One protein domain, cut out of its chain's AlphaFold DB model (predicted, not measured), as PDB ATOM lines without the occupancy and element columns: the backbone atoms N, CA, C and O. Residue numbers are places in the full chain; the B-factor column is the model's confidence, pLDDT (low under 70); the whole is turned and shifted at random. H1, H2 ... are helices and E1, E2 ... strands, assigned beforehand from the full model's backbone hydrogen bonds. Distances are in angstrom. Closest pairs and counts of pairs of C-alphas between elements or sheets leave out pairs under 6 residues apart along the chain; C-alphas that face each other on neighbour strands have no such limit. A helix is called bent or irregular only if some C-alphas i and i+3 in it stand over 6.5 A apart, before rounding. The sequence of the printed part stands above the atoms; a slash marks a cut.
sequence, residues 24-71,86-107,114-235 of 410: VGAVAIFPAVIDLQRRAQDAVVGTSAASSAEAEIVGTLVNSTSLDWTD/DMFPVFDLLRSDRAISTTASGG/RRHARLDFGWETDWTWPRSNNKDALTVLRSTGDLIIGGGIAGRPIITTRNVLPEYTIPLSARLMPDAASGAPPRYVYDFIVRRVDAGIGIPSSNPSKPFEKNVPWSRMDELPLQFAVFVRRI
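What this domain is: This is residues 24 to 71, 86 to 107 and 114 to 235 of the 410 residues of the protein "Type II secretion system protein" of Phycisphaerales bacterium (UniProt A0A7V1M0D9). A long helix, H1, sticks out at one end as a bare arm, residues 24 to 41, and with its later residues packs on a ribbon of two long strands, E4 and E6. The hairpin E2 and E3 has the short helices H2 and H3 packed on it, and a small ribbon, E1 and E5, lies at the end away from the arm, with long loops between. The printed part has 192 residues, with three named helices and six named strands in the order H1, H2, E1, H3, E2, E3, E4, E5, E6; the sheets E1-E5, E2-E3 and E4-E6 are each antiparallel. The class is mixed, with 88 residues, under half, in named elements. The whole is loose and elongated, with a radius of gyration of the C-alphas of 20.5 A and spans of 73 by 46 by 29 A.

How they stand to each other: H1, residues 24 to 62, has a kink of 25 degrees near residue 32 and is irregular, but only just: C-alphas 28 and 31 are 6.8 A apart. Its closest C-alphas to E6, residues 226 to 234, are those of Ala 50 and Val 232, 5.9 A; to E4, residues 188 to 196, those of Ala 53 and Tyr 190, 6.5 A. With residues 60 to 62 alone H1 touches H2, residues 90 to 96, about perpendicular at 74 degrees, closest at the C-alphas of Leu 61 and Val 90, 5.1 A. The C-alphas of Leu 93 in H2 and Gly 150 in E2, residues 147 to 150, are their closest, 6.4 A. E1, residues 116 to 119, is antiparallel to E5, residues 214 to 217, with N 117 and O 216 2.7 A apart, within hydrogen-bond range. H3, residues 137 to 144, comes closest to E2 at the C-alphas of Leu 141 and Leu 147, 5.4 A, and is apart from H1 and H2. E2 and E3, residues 167 to 170, form a hairpin, with N 149 and O 168 at 2.8 A. E4 and E6 are antiparallel at 160 degrees, with N 193 and O 229 at 3.0 A. Every O i to N i+4 pair is within hydrogen-bond range in H2 and H3, and 31 of 35 are in H1.

Where its parts are: H1 begins at C-alpha 24 (314.292, 276.497, 235.560) and measures 55.8 A from first to last C-alpha. E4 measures 26.9 A and starts at C-alpha 188 (287.271, 264.135, 255.109). E6 measures 26.1 A and ends at C-alpha 234 (291.555, 265.128, 255.820). H2, E1, H3, E2, E3 and E5 are shorter.

The domain as a whole: The C-alphas farthest apart, of Val 24 and Thr 160, are 77.4 A apart. Residues 72 to 85 and 108 to 113 are not printed; the C-alpha gaps are 14.6 A and 12.4 A. The links E1 to H3, E2 to E3, E3 to E4 and E4 to E5 are long. Mean pLDDT of the printed part is 87.0; 24 residues are under 70, among them residues 66 to 71 and 157 to 162.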
ATOM      1  N   VAL A  24     314.010 276.912 234.175       97.69
ATOM      2  CA  VAL A  24     314.292 276.497 235.560       97.69
ATOM      3  C   VAL A  24     313.520 277.365 236.558       97.69
ATOM      4  O   VAL A  24     312.914 276.833 237.489       97.69
ATOM      5  N   GLY A  25     313.471 278.682 236.335       96.25
ATOM      6  CA  GLY A  25     312.677 279.604 237.151       96.25
ATOM      7  C   GLY A  25     311.181 279.273 237.139       96.25
ATOM      8  O   GLY A  25     310.556 279.226 238.197       96.25
ATOM      9  N   ALA A  26     310.613 278.972 235.969       95.38
ATOM     10  CA  ALA A  26     309.212 278.563 235.852       95.38
ATOM     11  C   ALA A  26     308.934 277.239 236.588       95.38
ATOM     12  O   ALA A  26     307.945 277.131 237.316       95.38
ATOM     13  N   VAL A  27     309.833 276.255 236.465       96.50
ATOM     14  CA  VAL A  27     309.700 274.962 237.152       96.50
ATOM     15  C   VAL A  27     309.759 275.112 238.673       96.50
ATOM     16  O   VAL A  27     309.008 274.440 239.380       96.50
ATOM     17  N   ALA A  28     310.579 276.034 239.184       95.81
ATOM     18  CA  ALA A  28     310.707 276.291 240.618       95.81
ATOM     19  C   ALA A  28     309.422 276.849 241.269       95.81
ATOM     20  O   ALA A  28     309.226 276.681 242.472       95.81
ATOM     21  N   ILE A  29     308.531 277.482 240.497       95.81
ATOM     22  CA  ILE A  29     307.288 278.089 241.007       95.81
ATOM     23  C   ILE A  29     306.152 277.059 241.127       95.81
ATOM     24  O   ILE A  29     305.289 277.197 242.000       95.81
ATOM     25  N   PHE A  30     306.142 276.002 240.305       95.81
ATOM     26  CA  PHE A  30     305.034 275.038 240.281       95.81
ATOM     27  C   PHE A  30     304.736 274.374 241.632       95.81
ATOM     28  O   PHE A  30     303.556 274.322 241.982       95.81
ATOM     29  N   PRO A  31     305.722 273.910 242.430       93.25
ATOM     30  CA  PRO A  31     305.431 273.303 243.729       93.25
ATOM     31  C   PRO A  31     304.679 274.253 244.667       93.25
ATOM     32  O   PRO A  31     303.676 273.867 245.264       93.25
ATOM     33  N   ALA A  32     305.097 275.523 244.724       92.00
ATOM     34  CA  ALA A  32     304.444 276.535 245.550       92.00
ATOM     35  C   ALA A  32     303.005 276.816 245.087       92.00
ATOM     36  O   ALA A  32     302.105 276.958 245.914       92.00
ATOM     37  N   VAL A  33     302.766 276.855 243.770       93.62
ATOM     38  CA  VAL A  33     301.420 277.040 243.203       93.62
ATOM     39  C   VAL A  33     300.527 275.832 243.478       93.62
ATOM     40  O   VAL A  33     299.375 276.021 243.860       93.62
ATOM     41  N   ILE A  34     301.040 274.606 243.345       93.19
ATOM     42  CA  ILE A  34     300.292 273.376 243.654       93.19
ATOM     43  C   ILE A  34     299.900 273.352 245.133       93.19
ATOM     44  O   ILE A  34     298.750 273.051 245.460       93.19
ATOM     45  N   ASP A  35     300.816 273.720 246.030       89.00
ATOM     46  CA  ASP A  35     300.526 273.807 247.460       89.00
ATOM     47  C   ASP A  35     299.487 274.888 247.771       89.00
ATOM     48  O   ASP A  35     298.572 274.649 248.566       89.00
ATOM     49  N   LEU A  36     299.574 276.054 247.122       90.75
ATOM     50  CA  LEU A  36     298.596 277.131 247.269       90.75
ATOM     51  C   LEU A  36     297.212 276.705 246.763       90.75
ATOM     52  O   LEU A  36     296.228 276.857 247.482       90.75
ATOM     53  N   GLN A  37     297.132 276.138 245.556       94.25
ATOM     54  CA  GLN A  37     295.885 275.651 244.960       94.25
ATOM     55  C   GLN A  37     295.261 274.551 245.807       94.25
ATOM     56  O   GLN A  37     294.056 274.565 246.047       94.25
ATOM     57  N   ARG A  38     296.080 273.629 246.323       91.06
ATOM     58  CA  ARG A  38     295.630 272.588 247.241       91.06
ATOM     59  C   ARG A  38     295.060 273.214 248.509       91.06
ATOM     60  O   ARG A  38     293.914 272.949 248.847       91.06
ATOM     61  N   ARG A  39     295.797 274.102 249.184       89.12
ATOM     62  CA  ARG A  39     295.298 274.805 250.380       89.12
ATOM     63  C   ARG A  39     294.005 275.571 250.106       89.12
ATOM     64  O   ARG A  39     293.098 275.491 250.926       89.12
ATOM     65  N   ALA A  40     293.896 276.250 248.967       91.25
ATOM     66  CA  ALA A  40     292.697 276.981 248.569       91.25
ATOM     67  C   ALA A  40     291.504 276.044 248.324       91.25
ATOM     68  O   ALA A  40     290.427 276.259 248.876       91.25
ATOM     69  N   GLN A  41     291.700 274.962 247.565       92.75
ATOM     70  CA  GLN A  41     290.662 273.964 247.320       92.75
ATOM     71  C   GLN A  41     290.194 273.328 248.626       92.75
ATOM     72  O   GLN A  41     289.000 273.163 248.847       92.75
ATOM     73  N   ASP A  42     291.126 272.983 249.506       89.94
ATOM     74  CA  ASP A  42     290.780 272.382 250.780       89.94
ATOM     75  C   ASP A  42     290.146 273.378 251.749       89.94
ATOM     76  O   ASP A  42     289.307 272.962 252.532       89.94
ATOM     77  N   ALA A  43     290.465 274.671 251.681       89.00
ATOM     78  CA  ALA A  43     289.734 275.685 252.437       89.00
ATOM     79  C   ALA A  43     288.264 275.750 251.991       89.00
ATOM     80  O   ALA A  43     287.367 275.739 252.832       89.00
ATOM     81  N   VAL A  44     288.002 275.742 250.679       93.31
ATOM     82  CA  VAL A  44     286.635 275.786 250.128       93.31
ATOM     83  C   VAL A  44     285.871 274.494 250.426       93.31
ATOM     84  O   VAL A  44     284.807 274.520 251.044       93.31
ATOM     85  N   VAL A  45     286.420 273.346 250.023       92.56
ATOM     86  CA  VAL A  45     285.762 272.042 250.197       92.56
ATOM     87  C   VAL A  45     285.685 271.666 251.677       92.56
ATOM     88  O   VAL A  45     284.683 271.119 252.124       92.56
ATOM     89  N   GLY A  46     286.711 272.001 252.457       90.56
ATOM     90  CA  GLY A  46     286.736 271.789 253.896       90.56
ATOM     91  C   GLY A  46     285.689 272.590 254.644       90.56
ATOM     92  O   GLY A  46     285.066 272.044 255.545       90.56
ATOM     93  N   THR A  47     285.439 273.836 254.235       93.62
ATOM     94  CA  THR A  47     284.344 274.641 254.797       93.62
ATOM     95  C   THR A  47     282.993 273.980 254.527       93.62
ATOM     96  O   THR A  47     282.191 273.833 255.442       93.62
ATOM     97  N   SER A  48     282.752 273.505 253.299       94.75
ATOM     98  CA  SER A  48     281.515 272.783 252.965       94.75
ATOM     99  C   SER A  48     281.373 271.471 253.747       94.75
ATOM    100  O   SER A  48     280.283 271.156 254.227       94.75
ATOM    101  N   ALA A  49     282.471 270.734 253.935       94.25
ATOM    102  CA  ALA A  49     282.495 269.543 254.778       94.25
ATOM    103  C   ALA A  49     282.203 269.894 256.250       94.25
ATOM    104  O   ALA A  49     281.397 269.230 256.885       94.25
ATOM    105  N   ALA A  50     282.771 270.979 256.779       94.00
ATOM    106  CA  ALA A  50     282.490 271.450 258.135       94.00
ATOM    107  C   ALA A  50     281.029 271.851 258.335       94.00
ATOM    108  O   ALA A  50     280.429 271.430 259.319       94.00
ATOM    109  N   SER A  51     280.428 272.565 257.381       95.94
ATOM    110  CA  SER A  51     278.993 272.862 257.414       95.94
ATOM    111  C   SER A  51     278.130 271.601 257.333       95.94
ATOM    112  O   SER A  51     277.088 271.540 257.974       95.94
ATOM    113  N   SER A  52     278.565 270.582 256.583       94.88
ATOM    114  CA  SER A  52     277.853 269.298 256.500       94.88
ATOM    115  C   SER A  52     277.929 268.529 257.822       94.88
ATOM    116  O   SER A  52     276.906 268.066 258.311       94.88
ATOM    117  N   ALA A  53     279.114 268.464 258.440       94.88
ATOM    118  CA  ALA A  53     279.312 267.852 259.753       94.88
ATOM    119  C   ALA A  53     278.524 268.577 260.857       94.88
ATOM    120  O   ALA A  53     277.934 267.940 261.726       94.88
ATOM    121  N   GLU A  54     278.485 269.911 260.818       95.50
ATOM    122  CA  GLU A  54     277.651 270.722 261.707       95.50
ATOM    123  C   GLU A  54     276.164 270.411 261.512       95.50
ATOM    124  O   GLU A  54     275.473 270.139 262.492       95.50
ATOM    125  N   ALA A  55     275.678 270.385 260.268       94.69
ATOM    126  CA  ALA A  55     274.289 270.049 259.967       94.69
ATOM    127  C   ALA A  55     273.927 268.625 260.418       94.69
ATOM    128  O   ALA A  55     272.841 268.415 260.954       94.69
ATOM    129  N   GLU A  56     274.838 267.663 260.261       93.00
ATOM    130  CA  GLU A  56     274.656 266.289 260.731       93.00
ATOM    131  C   GLU A  56     274.594 266.217 262.260       93.00
ATOM    132  O   GLU A  56     273.708 265.559 262.803       93.00
ATOM    133  N   ILE A  57     275.469 266.933 262.969       92.31
ATOM    134  CA  ILE A  57     275.456 267.002 264.437       92.31
ATOM    135  C   ILE A  57     274.189 267.689 264.946       92.31
ATOM    136  O   ILE A  57     273.548 267.190 265.868       92.31
ATOM    137  N   VAL A  58     273.793 268.809 264.347       93.62
ATOM    138  CA  VAL A  58     272.574 269.526 264.732       93.62
ATOM    139  C   VAL A  58     271.339 268.678 264.430       93.62
ATOM    140  O   VAL A  58     270.483 268.517 265.294       93.62
ATOM    141  N   GLY A  59     271.255 268.074 263.244       91.25
ATOM    142  CA  GLY A  59     270.138 267.215 262.858       91.25
ATOM    143  C   GLY A  59     270.025 265.964 263.730       91.25
ATOM    144  O   GLY A  59     268.950 265.661 264.239       91.25
ATOM    145  N   THR A  60     271.142 265.268 263.941       87.75
ATOM    146  CA  THR A  60     271.173 263.974 264.636       87.75
ATOM    147  C   THR A  60     271.145 264.124 266.150       87.75
ATOM    148  O   THR A  60     270.445 263.369 266.820       87.75
ATOM    149  N   LEU A  61     271.920 265.062 266.709       87.94
ATOM    150  CA  LEU A  61     272.072 265.173 268.159       87.94
ATOM    151  C   LEU A  61     271.079 266.157 268.771       87.94
ATOM    152  O   LEU A  61     270.521 265.849 269.816       87.94
ATOM    153  N   VAL A  62     270.872 267.319 268.144       87.44
ATOM    154  CA  VAL A  62     270.114 268.435 268.742       87.44
ATOM    155  C   VAL A  62     268.630 268.379 268.382       87.44
ATOM    156  O   VAL A  62     267.783 268.474 269.262       87.44
ATOM    157  N   ASN A  63     268.312 268.210 267.099       87.94
ATOM    158  CA  ASN A  63     266.942 268.320 266.594       87.94
ATOM    159  C   ASN A  63     266.202 266.982 266.523       87.94
ATOM    160  O   ASN A  63     264.983 266.975 266.349       87.94
ATOM    161  N   SER A  64     266.915 265.856 266.612       82.38
ATOM    162  CA  SER A  64     266.288 264.536 266.591       82.38
ATOM    163  C   SER A  64     265.398 264.378 267.818       82.38
ATOM    164  O   SER A  64     265.880 264.300 268.950       82.38
ATOM    165  N   THR A  65     264.087 264.336 267.587       71.00
ATOM    166  CA  THR A  65     263.072 264.197 268.639       71.00
ATOM    167  C   THR A  65     263.144 262.844 269.334       71.00
ATOM    168  O   THR A  65     262.659 262.708 270.452       71.00
ATOM    169  N   SER A  66     263.747 261.846 268.686       64.31
ATOM    170  CA  SER A  66     263.929 260.519 269.250       64.31
ATOM    171  C   SER A  66     264.822 259.656 268.366       64.31
ATOM    172  O   SER A  66     264.586 259.562 267.159       64.31
ATOM    173  N   LEU A  67     265.777 258.948 268.960       60.22
ATOM    174  CA  LEU A  67     266.392 257.803 268.299       60.22
ATOM    175  C   LEU A  67     265.603 256.533 268.582       60.22
ATOM    176  O   LEU A  67     265.109 256.325 269.691       60.22
ATOM    177  N   ASP A  68     265.535 255.667 267.577       57.91
ATOM    178  CA  ASP A  68     265.171 254.274 267.782       57.91
ATOM    179  C   ASP A  68     266.359 253.578 268.464       57.91
ATOM    180  O   ASP A  68     267.377 253.266 267.837       57.91
ATOM    181  N   TRP A  69     266.278 253.446 269.788       60.69
ATOM    182  CA  TRP A  69     267.296 252.810 270.622       60.69
ATOM    183  C   TRP A  69     267.274 251.296 270.363       60.69
ATOM    184  O   TRP A  69     266.705 250.512 271.120       60.69
ATOM    185  N   THR A  70     267.891 250.898 269.253       47.69
ATOM    186  CA  THR A  70     267.815 249.562 268.639       47.69
ATOM    187  C   THR A  70     268.289 248.396 269.521       47.69
ATOM    188  O   THR A  70     268.005 247.249 269.190       47.69
ATOM    189  N   ASP A  71     268.933 248.648 270.666       51.22
ATOM    190  CA  ASP A  71     269.470 247.605 271.561       51.22
ATOM    191  C   ASP A  71     268.769 247.526 272.937       51.22
ATOM    192  O   ASP A  71     269.230 246.862 273.871       51.22
ATOM    193  N   ASP A  86     259.145 257.733 276.758       56.53
ATOM    194  CA  ASP A  86     260.513 257.588 277.291       56.53
ATOM    195  C   ASP A  86     261.600 257.670 276.196       56.53
ATOM    196  O   ASP A  86     262.731 257.200 276.358       56.53
ATOM    197  N   MET A  87     261.267 258.242 275.038       63.97
ATOM    198  CA  MET A  87     262.238 258.564 273.997       63.97
ATOM    199  C   MET A  87     263.141 259.702 274.478       63.97
ATOM    200  O   MET A  87     262.699 260.838 274.599       63.97
ATOM    201  N   PHE A  88     264.419 259.405 274.719       71.12
ATOM    202  CA  PHE A  88     265.424 260.417 275.046       71.12
ATOM    203  C   PHE A  88     266.020 260.994 273.759       71.12
ATOM    204  O   PHE A  88     266.617 260.242 272.982       71.12
ATOM    205  N   PRO A  89     265.914 262.308 273.510       83.44
ATOM    206  CA  PRO A  89     266.783 262.980 272.557       83.44
ATOM    207  C   PRO A  89     268.251 262.765 272.946       83.44
ATOM    208  O   PRO A  89     268.610 262.766 274.127       83.44
ATOM    209  N   VAL A  90     269.136 262.609 271.960       84.38
ATOM    210  CA  VAL A  90     270.583 262.462 272.213       84.38
ATOM    211  C   VAL A  90     271.137 263.641 273.000       84.38
ATOM    212  O   VAL A  90     271.999 263.484 273.867       84.38
ATOM    213  N   PHE A  91     270.647 264.836 272.683       89.94
ATOM    214  CA  PHE A  91     271.027 266.043 273.385       89.94
ATOM    215  C   PHE A  91     270.716 265.956 274.879       89.94
ATOM    216  O   PHE A  91     271.588 266.250 275.695       89.94
ATOM    217  N   ASP A  92     269.525 265.475 275.237       88.06
ATOM    218  CA  ASP A  92     269.108 265.317 276.632       88.06
ATOM    219  C   ASP A  92     269.954 264.280 277.362       88.06
ATOM    220  O   ASP A  92     270.252 264.441 278.547       88.06
ATOM    221  N   LEU A  93     270.420 263.258 276.646       86.94
ATOM    222  CA  LEU A  93     271.364 262.291 277.180       86.94
ATOM    223  C   LEU A  93     272.699 262.936 277.558       86.94
ATOM    224  O   LEU A  93     273.161 262.767 278.686       86.94
ATOM    225  N   LEU A  94     273.304 263.702 276.649       90.38
ATOM    226  CA  LEU A  94     274.551 264.414 276.939       90.38
ATOM    227  C   LEU A  94     274.340 265.452 278.048       90.38
ATOM    228  O   LEU A  94     275.140 265.571 278.972       90.38
ATOM    229  N   ARG A  95     273.222 266.175 278.002       91.75
ATOM    230  CA  ARG A  95     272.840 267.186 278.992       91.75
ATOM    231  C   ARG A  95     272.670 266.582 280.385       91.75
ATOM    232  O   ARG A  95     273.110 267.206 281.352       91.75
ATOM    233  N   SER A  96     272.154 265.359 280.468       88.31
ATOM    234  CA  SER A  96     271.974 264.605 281.711       88.31
ATOM    235  C   SER A  96     273.246 263.904 282.197       88.31
ATOM    236  O   SER A  96     273.302 263.501 283.363       88.31
ATOM    237  N   ASP A  97     274.261 263.734 281.343       88.19
ATOM    238  CA  ASP A  97     275.482 263.000 281.684       88.19
ATOM    239  C   ASP A  97     276.317 263.756 282.715       88.19
ATOM    240  O   ASP A  97     276.818 264.864 282.484       88.19
ATOM    241  N   ARG A  98     276.472 263.149 283.894       88.06
ATOM    242  CA  ARG A  98     277.206 263.757 285.001       88.06
ATOM    243  C   ARG A  98     278.684 263.900 284.721       88.06
ATOM    244  O   ARG A  98     279.294 264.695 285.414       88.06
ATOM    245  N   ALA A  99     279.265 263.136 283.804       86.06
ATOM    246  CA  ALA A  99     280.708 263.129 283.633       86.06
ATOM    247  C   ALA A  99     281.218 264.331 282.817       86.06
ATOM    248  O   ALA A  99     282.336 264.789 283.054       86.06
ATOM    249  N   ILE A 100     280.381 264.908 281.945       90.75
ATOM    250  CA  ILE A 100     280.766 266.034 281.083       90.75
ATOM    251  C   ILE A 100     281.182 267.255 281.910       90.75
ATOM    252  O   ILE A 100     280.389 267.807 282.681       90.75
ATOM    253  N   SER A 101     282.405 267.723 281.657       90.06
ATOM    254  CA  SER A 101     283.076 268.862 282.281       90.06
ATOM    255  C   SER A 101     283.262 268.726 283.792       90.06
ATOM    256  O   SER A 101     283.342 269.738 284.497       90.06
ATOM    257  N   THR A 102     283.298 267.495 284.313       86.31
ATOM    258  CA  THR A 102     283.588 267.251 285.731       86.31
ATOM    259  C   THR A 102     285.067 267.051 285.994       86.31
ATOM    260  O   THR A 102     285.822 266.477 285.208       86.31
ATOM    261  N   THR A 103     285.508 267.492 287.169       80.94
ATOM    262  CA  THR A 103     286.872 267.217 287.606       80.94
ATOM    263  C   THR A 103     286.951 265.807 288.174       80.94
ATOM    264  O   THR A 103     286.350 265.500 289.201       80.94
ATOM    265  N   ALA A 104     287.744 264.950 287.521       58.84
ATOM    266  CA  ALA A 104     287.898 263.519 287.819       58.84
ATOM    267  C   ALA A 104     288.416 263.192 289.244       58.84
ATOM    268  O   ALA A 104     288.599 262.034 289.597       58.84
ATOM    269  N   SER A 105     288.665 264.199 290.088       48.19
ATOM    270  CA  SER A 105     289.411 264.092 291.352       48.19
ATOM    271  C   SER A 105     288.609 264.476 292.604       48.19
ATOM    272  O   SER A 105     289.180 264.830 293.634       48.19
ATOM    273  N   GLY A 106     287.281 264.394 292.560       44.97
ATOM    274  CA  GLY A 106     286.419 264.670 293.711       44.97
ATOM    275  C   GLY A 106     286.129 263.453 294.588       44.97
ATOM    276  O   GLY A 106     284.960 263.146 294.805       44.97
ATOM    277  N   GLY A 107     287.152 262.751 295.087       45.62
ATOM    278  CA  GLY A 107     286.961 261.767 296.157       45.62
ATOM    279  C   GLY A 107     286.211 262.405 297.328       45.62
ATOM    280  O   GLY A 107     286.609 263.481 297.759       45.62
ATOM    281  N   ARG A 114     276.023 263.997 297.203       63.97
ATOM    282  CA  ARG A 114     274.716 263.781 296.593       63.97
ATOM    283  C   ARG A 114     274.043 265.048 296.059       63.97
ATOM    284  O   ARG A 114     273.030 264.900 295.388       63.97
ATOM    285  N   ARG A 115     274.517 266.269 296.356       81.12
ATOM    286  CA  ARG A 115     273.778 267.500 295.986       81.12
ATOM    287  C   ARG A 115     274.392 268.353 294.875       81.12
ATOM    288  O   ARG A 115     273.622 268.998 294.170       81.12
ATOM    289  N   HIS A 116     275.711 268.342 294.683       87.00
ATOM    290  CA  HIS A 116     276.373 269.211 293.702       87.00
ATOM    291  C   HIS A 116     277.381 268.453 292.831       87.00
ATOM    292  O   HIS A 116     278.079 267.566 293.319       87.00
ATOM    293  N   ALA A 117     277.475 268.860 291.569       88.38
ATOM    294  CA  ALA A 117     278.545 268.558 290.636       88.38
ATOM    295  C   ALA A 117     279.643 269.618 290.753       88.38
ATOM    296  O   ALA A 117     279.336 270.809 290.827       88.38
ATOM    297  N   ARG A 118     280.912 269.212 290.726       91.06
ATOM    298  CA  ARG A 118     282.041 270.142 290.610       91.06
ATOM    299  C   ARG A 118     282.488 270.190 289.155       91.06
ATOM    300  O   ARG A 118     283.035 269.209 288.654       91.06
ATOM    301  N   LEU A 119     282.233 271.310 288.491       92.62
ATOM    302  CA  LEU A 119     282.516 271.483 287.068       92.62
ATOM    303  C   LEU A 119     283.756 272.340 286.852       92.62
ATOM    304  O   LEU A 119     283.909 273.351 287.536       92.62
ATOM    305  N   ASP A 120     284.601 271.971 285.888       93.00
ATOM    306  CA  ASP A 120     285.693 272.812 285.383       93.00
ATOM    307  C   ASP A 120     285.389 273.449 284.020       93.00
ATOM    308  O   ASP A 120     286.187 274.269 283.570       93.00
ATOM    309  N   PHE A 121     284.270 273.114 283.368       94.94
ATOM    310  CA  PHE A 121     283.891 273.612 282.032       94.94
ATOM    311  C   PHE A 121     284.981 273.413 280.956       94.94
ATOM    312  O   PHE A 121     285.051 274.166 279.975       94.94
ATOM    313  N   GLY A 122     285.865 272.431 281.166       94.75
ATOM    314  CA  GLY A 122     286.852 271.992 280.189       94.75
ATOM    315  C   GLY A 122     286.218 271.166 279.072       94.75
ATOM    316  O   GLY A 122     285.090 270.682 279.193       94.75
ATOM    317  N   TRP A 123     286.954 271.038 277.973       95.50
ATOM    318  CA  TRP A 123     286.625 270.173 276.847       95.50
ATOM    319  C   TRP A 123     286.908 268.704 277.165       95.50
ATOM    320  O   TRP A 123     287.991 268.377 277.652       95.50
ATOM    321  N   GLU A 124     285.958 267.836 276.817       92.38
ATOM    322  CA  GLU A 124     286.042 266.382 276.987       92.38
ATOM    323  C   GLU A 124     286.717 265.731 275.773       92.38
ATOM    324  O   GLU A 124     286.073 265.452 274.760       92.38
ATOM    325  N   THR A 125     288.032 265.519 275.846       90.50
ATOM    326  CA  THR A 125     288.824 264.893 274.769       90.50
ATOM    327  C   THR A 125     288.950 263.384 274.909       90.50
ATOM    328  O   THR A 125     289.093 262.683 273.906       90.50
ATOM    329  N   ASP A 126     288.905 262.882 276.139       82.62
ATOM    330  CA  ASP A 126     289.219 261.494 276.449       82.62
ATOM    331  C   ASP A 126     287.973 260.597 276.527       82.62
ATOM    332  O   ASP A 126     288.091 259.399 276.317       82.62
ATOM    333  N   TRP A 127     286.772 261.147 276.747       80.50
ATOM    334  CA  TRP A 127     285.526 260.378 276.910       80.50
ATOM    335  C   TRP A 127     285.635 259.228 277.937       80.50
ATOM    336  O   TRP A 127     284.890 258.248 277.858       80.50
ATOM    337  N   THR A 128     286.547 259.333 278.914       74.69
ATOM    338  CA  THR A 128     286.907 258.263 279.872       74.69
ATOM    339  C   THR A 128     285.906 258.104 281.020       74.69
ATOM    340  O   THR A 128     286.239 257.730 282.147       74.69
ATOM    341  N   TRP A 129     284.639 258.408 280.762       74.44
ATOM    342  CA  TRP A 129     283.617 258.473 281.793       74.44
ATOM    343  C   TRP A 129     283.354 257.094 282.411       74.44
ATOM    344  O   TRP A 129     283.355 256.087 281.698       74.44
ATOM    345  N   PRO A 130     283.069 257.015 283.726       67.12
ATOM    346  CA  PRO A 130     282.669 255.764 284.353       67.12
ATOM    347  C   PRO A 130     281.371 255.250 283.717       67.12
ATOM    348  O   PRO A 130     280.293 255.804 283.946       67.12
ATOM    349  N   ARG A 131     281.469 254.184 282.919       71.38
ATOM    350  CA  ARG A 131     280.323 253.515 282.291       71.38
ATOM    351  C   ARG A 131     280.017 252.210 283.002       71.38
ATOM    352  O   ARG A 131     280.917 251.443 283.337       71.38
ATOM    353  N   SER A 132     278.731 251.936 283.197       63.22
ATOM    354  CA  SER A 132     278.266 250.750 283.937       63.22
ATOM    355  C   SER A 132     278.648 249.411 283.286       63.22
ATOM    356  O   SER A 132     278.800 248.420 283.992       63.22
ATOM    357  N   ASN A 133     278.868 249.393 281.965       64.81
ATOM    358  CA  ASN A 133     279.142 248.183 281.183       64.81
ATOM    359  C   ASN A 133     280.621 247.999 280.795       64.81
ATOM    360  O   ASN A 133     280.931 247.151 279.961       64.81
ATOM    361  N   ASN A 134     281.542 248.777 281.374       55.19
ATOM    362  CA  ASN A 134     282.992 248.620 281.190       55.19
ATOM    363  C   ASN A 134     283.513 248.761 279.737       55.19
ATOM    364  O   ASN A 134     284.667 248.432 279.460       55.19
ATOM    365  N   LYS A 135     282.696 249.258 278.798       67.88
ATOM    366  CA  LYS A 135     283.155 249.654 277.461       67.88
ATOM    367  C   LYS A 135     283.694 251.077 277.526       67.88
ATOM    368  O   LYS A 135     282.933 252.038 277.428       67.88
ATOM    369  N   ASP A 136     285.003 251.199 277.701       82.44
ATOM    370  CA  ASP A 136     285.695 252.477 277.568       82.44
ATOM    371  C   ASP A 136     285.455 253.051 276.156       82.44
ATOM    372  O   ASP A 136     285.852 252.457 275.147       82.44
ATOM    373  N   ALA A 137     284.761 254.194 276.094       85.69
ATOM    374  CA  ALA A 137     284.418 254.896 274.857       85.69
ATOM    375  C   ALA A 137     285.653 255.145 274.000       85.69
ATOM    376  O   ALA A 137     285.628 254.971 272.780       85.69
ATOM    377  N   LEU A 138     286.739 255.528 274.671       88.12
ATOM    378  CA  LEU A 138     288.004 255.861 274.057       88.12
ATOM    379  C   LEU A 138     288.643 254.632 273.434       88.12
ATOM    380  O   LEU A 138     289.163 254.703 272.323       88.12
ATOM    381  N   THR A 139     288.571 253.494 274.123       89.38
ATOM    382  CA  THR A 139     289.050 252.210 273.606       89.38
ATOM    383  C   THR A 139     288.283 251.797 272.348       89.38
ATOM    384  O   THR A 139     288.905 251.386 271.363       89.38
ATOM    385  N   VAL A 140     286.953 251.948 272.320       91.19
ATOM    386  CA  VAL A 140     286.167 251.657 271.107       91.19
ATOM    387  C   VAL A 140     286.526 252.625 269.984       91.19
ATOM    388  O   VAL A 140     286.855 252.176 268.884       91.19
ATOM    389  N   LEU A 141     286.576 253.928 270.263       93.06
ATOM    390  CA  LEU A 141     286.954 254.941 269.281       93.06
ATOM    391  C   LEU A 141     288.352 254.681 268.709       93.06
ATOM    392  O   LEU A 141     288.541 254.744 267.501       93.06
ATOM    393  N   ARG A 142     289.326 254.310 269.540       92.81
ATOM    394  CA  ARG A 142     290.703 254.015 269.112       92.81
ATOM    395  C   ARG A 142     290.837 252.754 268.273       92.81
ATOM    396  O   ARG A 142     291.671 252.722 267.370       92.81
ATOM    397  N   SER A 143     290.046 251.729 268.573       91.94
ATOM    398  CA  SER A 143     290.119 250.423 267.907       91.94
ATOM    399  C   SER A 143     289.267 250.338 266.641       91.94
ATOM    400  O   SER A 143     289.642 249.663 265.683       91.94
ATOM    401  N   THR A 144     288.128 251.028 266.609       93.06
ATOM    402  CA  THR A 144     287.152 250.945 265.510       93.06
ATOM    403  C   THR A 144     286.952 252.272 264.786       93.06
ATOM    404  O   THR A 144     286.518 252.290 263.640       93.06
ATOM    405  N   GLY A 145     287.280 253.400 265.406       94.38
ATOM    406  CA  GLY A 145     286.827 254.693 264.914       94.38
ATOM    407  C   GLY A 145     285.327 254.913 265.121       94.38
ATOM    408  O   GLY A 145     284.806 255.870 264.568       94.38
ATOM    409  N   ASP A 146     284.605 254.091 265.878       94.38
ATOM    410  CA  ASP A 146     283.207 254.372 266.211       94.38
ATOM    411  C   ASP A 146     283.142 255.258 267.456       94.38
ATOM    412  O   ASP A 146     283.833 255.019 268.448       94.38
ATOM    413  N   LEU A 147     282.329 256.312 267.402       92.12
ATOM    414  CA  LEU A 147     282.175 257.246 268.510       92.12
ATOM    415  C   LEU A 147     280.965 256.837 269.347       92.12
ATOM    416  O   LEU A 147     279.833 256.923 268.877       92.12
ATOM    417  N   ILE A 148     281.199 256.417 270.589       90.12
ATOM    418  CA  ILE A 148     280.125 256.090 271.532       90.12
ATOM    419  C   ILE A 148     279.906 257.266 272.474       90.12
ATOM    420  O   ILE A 148     280.815 257.636 273.220       90.12
ATOM    421  N   ILE A 149     278.681 257.776 272.519       88.19
ATOM    422  CA  ILE A 149     278.227 258.772 273.488       88.19
ATOM    423  C   ILE A 149     277.178 258.174 274.434       88.19
ATOM    424  O   ILE A 149     276.508 257.199 274.099       88.19
ATOM    425  N   GLY A 150     277.047 258.740 275.633       84.56
ATOM    426  CA  GLY A 150     276.192 258.183 276.685       84.56
ATOM    427  C   GLY A 150     276.850 257.039 277.455       84.56
ATOM    428  O   GLY A 150     278.070 257.024 277.639       84.56
ATOM    429  N   GLY A 151     276.036 256.119 277.978       81.06
ATOM    430  CA  GLY A 151     276.467 255.025 278.864       81.06
ATOM    431  C   GLY A 151     276.887 255.464 280.275       81.06
ATOM    432  O   GLY A 151     277.181 254.619 281.130       81.06
ATOM    433  N   GLY A 152     276.946 256.778 280.512       83.00
ATOM    434  CA  GLY A 152     277.313 257.396 281.778       83.00
ATOM    435  C   GLY A 152     276.208 257.322 282.829       83.00
ATOM    436  O   GLY A 152     275.201 256.621 282.690       83.00
ATOM    437  N   ILE A 153     276.405 258.068 283.915       82.50
ATOM    438  CA  ILE A 153     275.449 258.151 285.022       82.50
ATOM    439  C   ILE A 153     274.694 259.474 284.910       82.50
ATOM    440  O   ILE A 153     275.311 260.534 284.878       82.50
ATOM    441  N   ALA A 154     273.367 259.425 284.899       82.62
ATOM    442  CA  ALA A 154     272.487 260.579 284.817       82.62
ATOM    443  C   ALA A 154     272.457 261.404 286.110       82.62
ATOM    444  O   ALA A 154     272.457 260.868 287.223       82.62
ATOM    445  N   GLY A 155     272.357 262.731 285.959       73.38
ATOM    446  CA  GLY A 155     272.114 263.738 287.003       73.38
ATOM    447  C   GLY A 155     270.969 263.374 287.947       73.38
ATOM    448  O   GLY A 155     271.057 263.569 289.162       73.38
ATOM    449  N   ARG A 156     269.925 262.768 287.392       75.31
ATOM    450  CA  ARG A 156     268.709 262.336 288.075       75.31
ATOM    451  C   ARG A 156     268.343 260.927 287.596       75.31
ATOM    452  O   ARG A 156     268.728 260.570 286.484       75.31
ATOM    453  N   PRO A 157     267.626 260.125 288.399       68.62
ATOM    454  CA  PRO A 157     267.092 258.858 287.920       68.62
ATOM    455  C   PRO A 157     266.214 259.108 286.697       68.62
ATOM    456  O   PRO A 157     265.272 259.893 286.775       68.62
ATOM    457  N   ILE A 158     266.561 258.461 285.586       67.19
ATOM    458  CA  ILE A 158     265.786 258.488 284.340       67.19
ATOM    459  C   ILE A 158     264.518 257.654 284.540       67.19
ATOM    460  O   ILE A 158     263.411 258.086 284.258       67.19
ATOM    461  N   ILE A 159     264.703 256.468 285.121       65.00
ATOM    462  CA  ILE A 159     263.651 255.564 285.577       65.00
ATOM    463  C   ILE A 159     263.911 255.339 287.067       65.00
ATOM    464  O   ILE A 159     265.069 255.312 287.492       65.00
ATOM    465  N   THR A 160     262.857 255.155 287.867       59.50
ATOM    466  CA  THR A 160     262.864 255.089 289.349       59.50
ATOM    467  C   THR A 160     263.932 254.187 289.988       59.50
ATOM    468  O   THR A 160     264.192 254.306 291.183       59.50
ATOM    469  N   THR A 161     264.578 253.306 289.220       59.59
ATOM    470  CA  THR A 161     265.598 252.358 289.690       59.59
ATOM    471  C   THR A 161     266.941 252.412 288.952       59.59
ATOM    472  O   THR A 161     267.870 251.721 289.373       59.59
ATOM    473  N   ARG A 162     267.104 253.208 287.880       67.19
ATOM    474  CA  ARG A 162     268.361 253.261 287.109       67.19
ATOM    475  C   ARG A 162     268.795 254.689 286.785       67.19
ATOM    476  O   ARG A 162     268.044 255.482 286.228       67.19
ATOM    477  N   ASN A 163     270.068 254.956 287.072       76.31
ATOM    478  CA  ASN A 163     270.760 256.192 286.703       76.31
ATOM    479  C   ASN A 163     271.668 256.001 285.479       76.31
ATOM    480  O   ASN A 163     272.504 256.853 285.238       76.31
ATOM    481  N   VAL A 164     271.598 254.880 284.759       81.56
ATOM    482  CA  VAL A 164     272.477 254.634 283.605       81.56
ATOM    483  C   VAL A 164     271.824 255.215 282.357       81.56
ATOM    484  O   VAL A 164     270.690 254.856 282.047       81.56
ATOM    485  N   LEU A 165     272.536 256.105 281.666       82.44
ATOM    486  CA  LEU A 165     272.124 256.656 280.376       82.44
ATOM    487  C   LEU A 165     272.292 255.596 279.276       82.44
ATOM    488  O   LEU A 165     273.246 254.816 279.351       82.44
ATOM    489  N   PRO A 166     271.419 255.553 278.254       82.50
ATOM    490  CA  PRO A 166     271.611 254.642 277.128       82.50
ATOM    491  C   PRO A 166     272.915 254.950 276.367       82.50
ATOM    492  O   PRO A 166     273.540 255.987 276.563       82.50
ATOM    493  N   GLU A 167     273.383 254.035 275.526       84.81
ATOM    494  CA  GLU A 167     274.545 254.278 274.662       84.81
ATOM    495  C   GLU A 167     274.060 254.609 273.250       84.81
ATOM    496  O   GLU A 167     273.177 253.937 272.719       84.81
ATOM    497  N   TYR A 168     274.645 255.630 272.629       86.06
ATOM    498  CA  TYR A 168     274.450 255.937 271.218       86.06
ATOM    499  C   TYR A 168     275.784 255.844 270.489       86.06
ATOM    500  O   TYR A 168     276.763 256.476 270.882       86.06
ATOM    501  N   THR A 169     275.824 255.051 269.421       90.00
ATOM    502  CA  THR A 169     277.031 254.869 268.610       90.00
ATOM    503  C   THR A 169     276.874 255.604 267.291       90.00
ATOM    504  O   THR A 169     275.971 255.309 266.514       90.00
ATOM    505  N   ILE A 170     277.791 256.526 267.020       92.69
ATOM    506  CA  ILE A 170     277.955 257.163 265.718       92.69
ATOM    507  C   ILE A 170     279.057 256.387 264.988       92.69
ATOM    508  O   ILE A 170     280.241 256.554 265.315       92.69
ATOM    509  N   PRO A 171     278.702 255.514 264.029       95.62
ATOM    510  CA  PRO A 171     279.683 254.681 263.357       95.62
ATOM    511  C   PRO A 171     280.636 255.542 262.532       95.62
ATOM    512  O   PRO A 171     280.252 256.590 262.003       95.62
ATOM    513  N   LEU A 172     281.870 255.070 262.346       96.69
ATOM    514  CA  LEU A 172     282.862 255.766 261.530       96.69
ATOM    515  C   LEU A 172     282.311 256.113 260.142       96.69
ATOM    516  O   LEU A 172     282.577 257.196 259.638       96.69
ATOM    517  N   SER A 173     281.520 255.219 259.541       96.81
ATOM    518  CA  SER A 173     280.938 255.387 258.206       96.81
ATOM    519  C   SER A 173     280.041 256.615 258.060       96.81
ATOM    520  O   SER A 173     280.007 257.180 256.965       96.81
ATOM    521  N   ALA A 174     279.329 257.003 259.125       95.88
ATOM    522  CA  ALA A 174     278.491 258.202 259.149       95.88
ATOM    523  C   ALA A 174     279.357 259.468 259.150       95.88
ATOM    524  O   ALA A 174     279.052 260.441 258.481       95.88
ATOM    525  N   ARG A 175     280.539 259.400 259.772       97.12
ATOM    526  CA  ARG A 175     281.434 260.551 259.942       97.12
ATOM    527  C   ARG A 175     282.322 260.855 258.733       97.12
ATOM    528  O   ARG A 175     283.155 261.762 258.786       97.12
ATOM    529  N   LEU A 176     282.192 260.076 257.657       97.62
ATOM    530  CA  LEU A 176     282.974 260.211 256.429       97.62
ATOM    531  C   LEU A 176     282.264 261.118 255.425       97.62
ATOM    532  O   LEU A 176     281.121 260.862 255.055       97.62
ATOM    533  N   MET A 177     282.994 262.105 254.904       97.38
ATOM    534  CA  MET A 177     282.475 263.108 253.975       97.38
ATOM    535  C   MET A 177     283.239 263.119 252.640       97.38
ATOM    536  O   MET A 177     284.477 263.095 252.647       97.38
ATOM    537  N   PRO A 178     282.553 263.232 251.488       96.38
ATOM    538  CA  PRO A 178     281.091 263.212 251.354       96.38
ATOM    539  C   PRO A 178     280.495 261.865 251.798       96.38
ATOM    540  O   PRO A 178     281.230 260.887 251.964       96.38
ATOM    541  N   ASP A 179     279.188 261.830 252.048       94.69
ATOM    542  CA  ASP A 179     278.486 260.647 252.552       94.69
ATOM    543  C   ASP A 179     278.431 259.505 251.514       94.69
ATOM    544  O   ASP A 179     278.907 259.629 250.380       94.69
ATOM    545  N   ALA A 180     277.900 258.345 251.909       94.12
ATOM    546  CA  ALA A 180     277.822 257.189 251.014       94.12
ATOM    547  C   ALA A 180     276.843 257.412 249.852       94.12
ATOM    548  O   ALA A 180     277.079 256.892 248.761       94.12
ATOM    549  N   ALA A 181     275.784 258.199 250.070       94.44
ATOM    550  CA  ALA A 181     274.762 258.486 249.070       94.44
ATOM    551  C   ALA A 181     275.324 259.265 247.871       94.44
ATOM    552  O   ALA A 181     274.873 259.069 246.745       94.44
ATOM    553  N   SER A 182     276.362 260.082 248.084       94.75
ATOM    554  CA  SER A 182     277.048 260.801 247.004       94.75
ATOM    555  C   SER A 182     277.750 259.901 245.974       94.75
ATOM    556  O   SER A 182     278.087 260.367 244.886       94.75
ATOM    557  N   GLY A 183     278.060 258.645 246.321       95.25
ATOM    558  CA  GLY A 183     278.887 257.739 245.512       95.25
ATOM    559  C   GLY A 183     280.362 258.156 245.372       95.25
ATOM    560  O   GLY A 183     281.175 257.393 244.848       95.25
ATOM    561  N   ALA A 184     280.743 259.341 245.856       96.31
ATOM    562  CA  ALA A 184     282.108 259.837 245.794       96.31
ATOM    563  C   ALA A 184     282.977 259.232 246.917       96.31
ATOM    564  O   ALA A 184     282.491 258.958 248.021       96.31
ATOM    565  N   PRO A 185     284.288 259.029 246.677       97.19
ATOM    566  CA  PRO A 185     285.186 258.561 247.723       97.19
ATOM    567  C   PRO A 185     285.281 259.608 248.844       97.19
ATOM    568  O   PRO A 185     285.435 260.800 248.548       97.19
ATOM    569  N   PRO A 186     285.235 259.188 250.124       97.62
ATOM    570  CA  PRO A 186     285.349 260.116 251.235       97.62
ATOM    571  C   PRO A 186     286.735 260.773 251.231       97.62
ATOM    572  O   PRO A 186     287.751 260.128 250.970       97.62
ATOM    573  N   ARG A 187     286.777 262.074 251.515       97.38
ATOM    574  CA  ARG A 187     287.997 262.896 251.576       97.38
ATOM    575  C   ARG A 187     288.257 263.461 252.965       97.38
ATOM    576  O   ARG A 187     289.404 263.779 253.285       97.38
ATOM    577  N   TYR A 188     287.210 263.583 253.768       98.12
ATOM    578  CA  TYR A 188     287.271 264.135 255.109       98.12
ATOM    579  C   TYR A 188     286.583 263.195 256.090       98.12
ATOM    580  O   TYR A 188     285.707 262.414 255.720       98.12
ATOM    581  N   VAL A 189     286.996 263.290 257.340       98.00
ATOM    582  CA  VAL A 189     286.309 262.713 258.489       98.00
ATOM    583  C   VAL A 189     286.106 263.833 259.495       98.00
ATOM    584  O   VAL A 189     286.967 264.714 259.605       98.00
ATOM    585  N   TYR A 190     284.974 263.834 260.191       97.81
ATOM    586  CA  TYR A 190     284.782 264.735 261.317       97.81
ATOM    587  C   TYR A 190     284.773 263.983 262.643       97.81
ATOM    588  O   TYR A 190     284.297 262.854 262.752       97.81
ATOM    589  N   ASP A 191     285.272 264.646 263.671       97.06
ATOM    590  CA  ASP A 191     285.163 264.237 265.065       97.06
ATOM    591  C   ASP A 191     284.584 265.400 265.845       97.06
ATOM    592  O   ASP A 191     284.645 266.546 265.395       97.06
ATOM    593  N   PHE A 192     284.053 265.135 267.028       96.88
ATOM    594  CA  PHE A 192     283.695 266.216 267.923       96.88
ATOM    595  C   PHE A 192     284.029 265.878 269.364       96.88
ATOM    596  O   PHE A 192     284.190 264.720 269.745       96.88
ATOM    597  N   ILE A 193     284.130 266.936 270.147       96.12
ATOM    598  CA  ILE A 193     284.221 266.912 271.602       96.12
ATOM    599  C   ILE A 193     283.112 267.793 272.152       96.12
ATOM    600  O   ILE A 193     282.584 268.663 271.451       96.12
ATOM    601  N   VAL A 194     282.770 267.574 273.412       96.19
ATOM    602  CA  VAL A 194     281.687 268.285 274.085       96.19
ATOM    603  C   VAL A 194     282.196 268.927 275.366       96.19
ATOM    604  O   VAL A 194     283.179 268.485 275.959       96.19
ATOM    605  N   ARG A 195     281.526 269.989 275.794       96.12
ATOM    606  CA  ARG A 195     281.638 270.529 277.146       96.12
ATOM    607  C   ARG A 195     280.358 271.212 277.570       96.12
ATOM    608  O   ARG A 195     279.528 271.569 276.736       96.12
ATOM    609  N   ARG A 196     280.251 271.495 278.863       96.38
ATOM    610  CA  ARG A 196     279.271 272.446 279.392       96.38
ATOM    611  C   ARG A 196     279.788 273.872 279.256       96.38
ATOM    612  O   ARG A 196     280.983 274.129 279.395       96.38
ATOM    613  N   VAL A 197     278.869 274.800 279.028       96.50
ATOM    614  CA  VAL A 197     279.140 276.240 279.047       96.50
ATOM    615  C   VAL A 197     278.782 276.790 280.417       96.50
ATOM    616  O   VAL A 197     277.715 276.498 280.956       96.50
ATOM    617  N   ASP A 198     279.660 277.616 280.974       94.94
ATOM    618  CA  ASP A 198     279.361 278.343 282.199       94.94
ATOM    619  C   ASP A 198     278.270 279.396 281.941       94.94
ATOM    620  O   ASP A 198     278.523 280.454 281.369       94.94
ATOM    621  N   ALA A 199     277.045 279.094 282.368       93.75
ATOM    622  CA  ALA A 199     275.893 279.991 282.274       93.75
ATOM    623  C   ALA A 199     275.687 280.842 283.543       93.75
ATOM    624  O   ALA A 199     274.592 281.345 283.785       93.75
ATOM    625  N   GLY A 200     276.707 280.962 284.403       93.88
ATOM    626  CA  GLY A 200     276.587 281.666 285.682       93.88
ATOM    627  C   GLY A 200     275.854 280.864 286.763       93.88
ATOM    628  O   GLY A 200     275.492 281.414 287.800       93.88
ATOM    629  N   ILE A 201     275.640 279.565 286.544       92.44
ATOM    630  CA  ILE A 201     274.971 278.673 287.496       92.44
ATOM    631  C   ILE A 201     276.004 278.060 288.446       92.44
ATOM    632  O   ILE A 201     277.090 277.653 288.035       92.44
ATOM    633  N   GLY A 202     275.633 277.942 289.721       91.25
ATOM    634  CA  GLY A 202     276.454 277.326 290.760       91.25
ATOM    635  C   GLY A 202     277.271 278.329 291.567       91.25
ATOM    636  O   GLY A 202     277.232 279.536 291.338       91.25
ATOM    637  N   ILE A 203     277.990 277.808 292.555       92.75
ATOM    638  CA  ILE A 203     278.799 278.599 293.484       92.75
ATOM    639  C   ILE A 203     280.270 278.401 293.110       92.75
ATOM    640  O   ILE A 203     280.687 277.242 292.996       92.75
ATOM    641  N   PRO A 204     281.065 279.471 292.928       91.94
ATOM    642  CA  PRO A 204     282.503 279.344 292.721       91.94
ATOM    643  C   PRO A 204     283.156 278.472 293.797       91.94
ATOM    644  O   PRO A 204     282.770 278.485 294.968       91.94
ATOM    645  N   SER A 205     284.144 277.685 293.391       89.75
ATOM    646  CA  SER A 205     284.935 276.859 294.293       89.75
ATOM    647  C   SER A 205     285.628 277.739 295.334       89.75
ATOM    648  O   SER A 205     286.258 278.738 294.996       89.75
ATOM    649  N   SER A 206     285.569 277.341 296.606       88.38
ATOM    650  CA  SER A 206     286.334 277.993 297.676       88.38
ATOM    651  C   SER A 206     287.840 277.724 297.582       88.38
ATOM    652  O   SER A 206     288.609 278.286 298.357       88.38
ATOM    653  N   ASN A 207     288.273 276.852 296.663       88.38
ATOM    654  CA  ASN A 207     289.681 276.566 296.442       88.38
ATOM    655  C   ASN A 207     290.317 277.680 295.585       88.38
ATOM    656  O   ASN A 207     290.047 277.731 294.381       88.38
ATOM    657  N   PRO A 208     291.207 278.519 296.149       87.56
ATOM    658  CA  PRO A 208     291.821 279.625 295.417       87.56
ATOM    659  C   PRO A 208     292.727 279.156 294.273       87.56
ATOM    660  O   PRO A 208     292.968 279.907 293.335       87.56
ATOM    661  N   SER A 209     293.206 277.907 294.301       86.81
ATOM    662  CA  SER A 209     293.990 277.323 293.207       86.81
ATOM    663  C   SER A 209     293.132 276.905 292.010       86.81
ATOM    664  O   SER A 209     293.673 276.554 290.963       86.81
ATOM    665  N   LYS A 210     291.801 276.900 292.156       88.25
ATOM    666  CA  LYS A 210     290.849 276.492 291.119       88.25
ATOM    667  C   LYS A 210     289.621 277.415 291.081       88.25
ATOM    668  O   LYS A 210     288.494 276.938 291.227       88.25
ATOM    669  N   PRO A 211     289.813 278.730 290.869       88.44
ATOM    670  CA  PRO A 211     288.732 279.719 290.959       88.44
ATOM    671  C   PRO A 211     287.682 279.570 289.846       88.44
ATOM    672  O   PRO A 211     286.576 280.088 289.953       88.44
ATOM    673  N   PHE A 212     288.026 278.848 288.781       89.19
ATOM    674  CA  PHE A 212     287.162 278.532 287.647       89.19
ATOM    675  C   PHE A 212     286.213 277.355 287.906       89.19
ATOM    676  O   PHE A 212     285.282 277.147 287.133       89.19
ATOM    677  N   GLU A 213     286.468 276.542 288.937       93.12
ATOM    678  CA  GLU A 213     285.573 275.436 289.257       93.12
ATOM    679  C   GLU A 213     284.284 275.982 289.877       93.12
ATOM    680  O   GLU A 213     284.330 276.879 290.724       93.12
ATOM    681  N   LYS A 214     283.134 275.406 289.520       94.19
ATOM    682  CA  LYS A 214     281.846 275.731 290.148       94.19
ATOM    683  C   LYS A 214     281.178 274.496 290.722       94.19
ATOM    684  O   LYS A 214     281.171 273.434 290.107       94.19
ATOM    685  N   ASN A 215     280.580 274.660 291.896       92.69
ATOM    686  CA  ASN A 215     279.676 273.690 292.493       92.69
ATOM    687  C   ASN A 215     278.261 273.961 291.972       92.69
ATOM    688  O   ASN A 215     277.603 274.910 292.406       92.69
ATOM    689  N   VAL A 216     277.798 273.144 291.033       92.75
ATOM    690  CA  VAL A 216     276.477 273.248 290.406       92.75
ATOM    691  C   VAL A 216     275.543 272.217 291.035       92.75
ATOM    692  O   VAL A 216     275.893 271.041 291.064       92.75
ATOM    693  N   PRO A 217     274.360 272.592 291.552       91.50
ATOM    694  CA  PRO A 217     273.406 271.605 292.050       91.50
ATOM    695  C   PRO A 217     273.054 270.588 290.959       91.50
ATOM    696  O   PRO A 217     272.750 270.993 289.838       91.50
ATOM    697  N   TRP A 218     273.023 269.286 291.269       87.25
ATOM    698  CA  TRP A 218     272.660 268.251 290.280       87.25
ATOM    699  C   TRP A 218     271.289 268.511 289.648       87.25
ATOM    700  O   TRP A 218     271.064 268.196 288.486       87.25
ATOM    701  N   SER A 219     270.383 269.145 290.396       88.06
ATOM    702  CA  SER A 219     269.069 269.550 289.906       88.06
ATOM    703  C   SER A 219     269.114 270.622 288.812       88.06
ATOM    704  O   SER A 219     268.134 270.762 288.094       88.06
ATOM    705  N   ARG A 220     270.206 271.372 288.679       92.00
ATOM    706  CA  ARG A 220     270.360 272.460 287.704       92.00
ATOM    707  C   ARG A 220     271.396 272.149 286.624       92.00
ATOM    708  O   ARG A 220     271.699 273.016 285.815       92.00
ATOM    709  N   MET A 221     271.958 270.940 286.613       90.38
ATOM    710  CA  MET A 221     272.945 270.525 285.608       90.38
ATOM    711  C   MET A 221     272.390 270.616 284.196       90.38
ATOM    712  O   MET A 221     273.085 271.070 283.290       90.38
ATOM    713  N   ASP A 222     271.122 270.248 284.044       89.81
ATOM    714  CA  ASP A 222     270.459 270.298 282.757       89.81
ATOM    715  C   ASP A 222     270.342 271.750 282.280       89.81
ATOM    716  O   ASP A 222     270.432 272.002 281.099       89.81
ATOM    717  N   GLU A 223     270.241 272.762 283.139       93.00
ATOM    718  CA  GLU A 223     270.158 274.167 282.696       93.00
ATOM    719  C   GLU A 223     271.434 274.686 282.002       93.00
ATOM    720  O   GLU A 223     271.407 275.755 281.391       93.00
ATOM    721  N   LEU A 224     272.555 273.963 282.098       95.44
ATOM    722  CA  LEU A 224     273.809 274.352 281.464       95.44
ATOM    723  C   LEU A 224     273.786 274.018 279.964       95.44
ATOM    724  O   LEU A 224     273.649 272.843 279.617       95.44
ATOM    725  N   PRO A 225     274.007 275.005 279.076       96.69
ATOM    726  CA  PRO A 225     274.173 274.748 277.653       96.69
ATOM    727  C   PRO A 225     275.341 273.798 277.399       96.69
ATOM    728  O   PRO A 225     276.342 273.814 278.128       96.69
ATOM    729  N   LEU A 226     275.253 273.039 276.313       96.62
ATOM    730  CA  LEU A 226     276.382 272.277 275.802       96.62
ATOM    731  C   LEU A 226     277.017 273.007 274.629       96.62
ATOM    732  O   LEU A 226     276.348 273.657 273.826       96.62
ATOM    733  N   GLN A 227     278.329 272.867 274.528       97.31
ATOM    734  CA  GLN A 227     279.094 273.313 273.385       97.31
ATOM    735  C   GLN A 227     279.791 272.119 272.751       97.31
ATOM    736  O   GLN A 227     280.405 271.312 273.449       97.31
ATOM    737  N   PHE A 228     279.707 272.031 271.431       97.19
ATOM    738  CA  PHE A 228     280.360 271.019 270.617       97.19
ATOM    739  C   PHE A 228     281.460 271.688 269.809       97.19
ATOM    740  O   PHE A 228     281.206 272.702 269.161       97.19
ATOM    741  N   ALA A 229     282.664 271.123 269.826       97.69
ATOM    742  CA  ALA A 229     283.719 271.512 268.903       97.69
ATOM    743  C   ALA A 229     283.912 270.400 267.877       97.69
ATOM    744  O   ALA A 229     284.269 269.281 268.239       97.69
ATOM    745  N   VAL A 230     283.646 270.715 266.613       97.75
ATOM    746  CA  VAL A 230     283.669 269.789 265.479       97.75
ATOM    747  C   VAL A 230     284.958 269.997 264.704       97.75
ATOM    748  O   VAL A 230     285.197 271.077 264.171       97.75
ATOM    749  N   PHE A 231     285.786 268.964 264.637       98.00
ATOM    750  CA  PHE A 231     287.063 268.960 263.938       98.00
ATOM    751  C   PHE A 231     286.888 268.249 262.608       98.00
ATOM    752  O   PHE A 231     286.659 267.041 262.591       98.00
ATOM    753  N   VAL A 232     287.049 268.964 261.496       97.94
ATOM    754  CA  VAL A 232     287.057 268.342 260.168       97.94
ATOM    755  C   VAL A 232     288.486 268.141 259.714       97.94
ATOM    756  O   VAL A 232     289.276 269.079 259.621       97.94
ATOM    757  N   ARG A 233     288.830 266.894 259.409       97.69
ATOM    758  CA  ARG A 233     290.196 266.473 259.115       97.69
ATOM    759  C   ARG A 233     290.247 265.722 257.798       97.69
ATOM    760  O   ARG A 233     289.292 265.060 257.401       97.69
ATOM    761  N   ARG A 234     291.369 265.833 257.094       97.12
ATOM    762  CA  ARG A 234     291.555 265.128 255.820       97.12
ATOM    763  C   ARG A 234     291.876 263.672 256.065       97.12
ATOM    764  O   ARG A 234     292.749 263.378 256.869       97.12
ATOM    765  N   ILE A 235     291.259 262.796 255.293       97.69
ATOM    766  CA  ILE A 235     291.656 261.394 255.242       97.69
ATOM    767  C   ILE A 235     293.048 261.305 254.610       97.69
ATOM    768  O   ILE A 235     293.360 262.020 253.648       97.69
TER     769      ILE A 235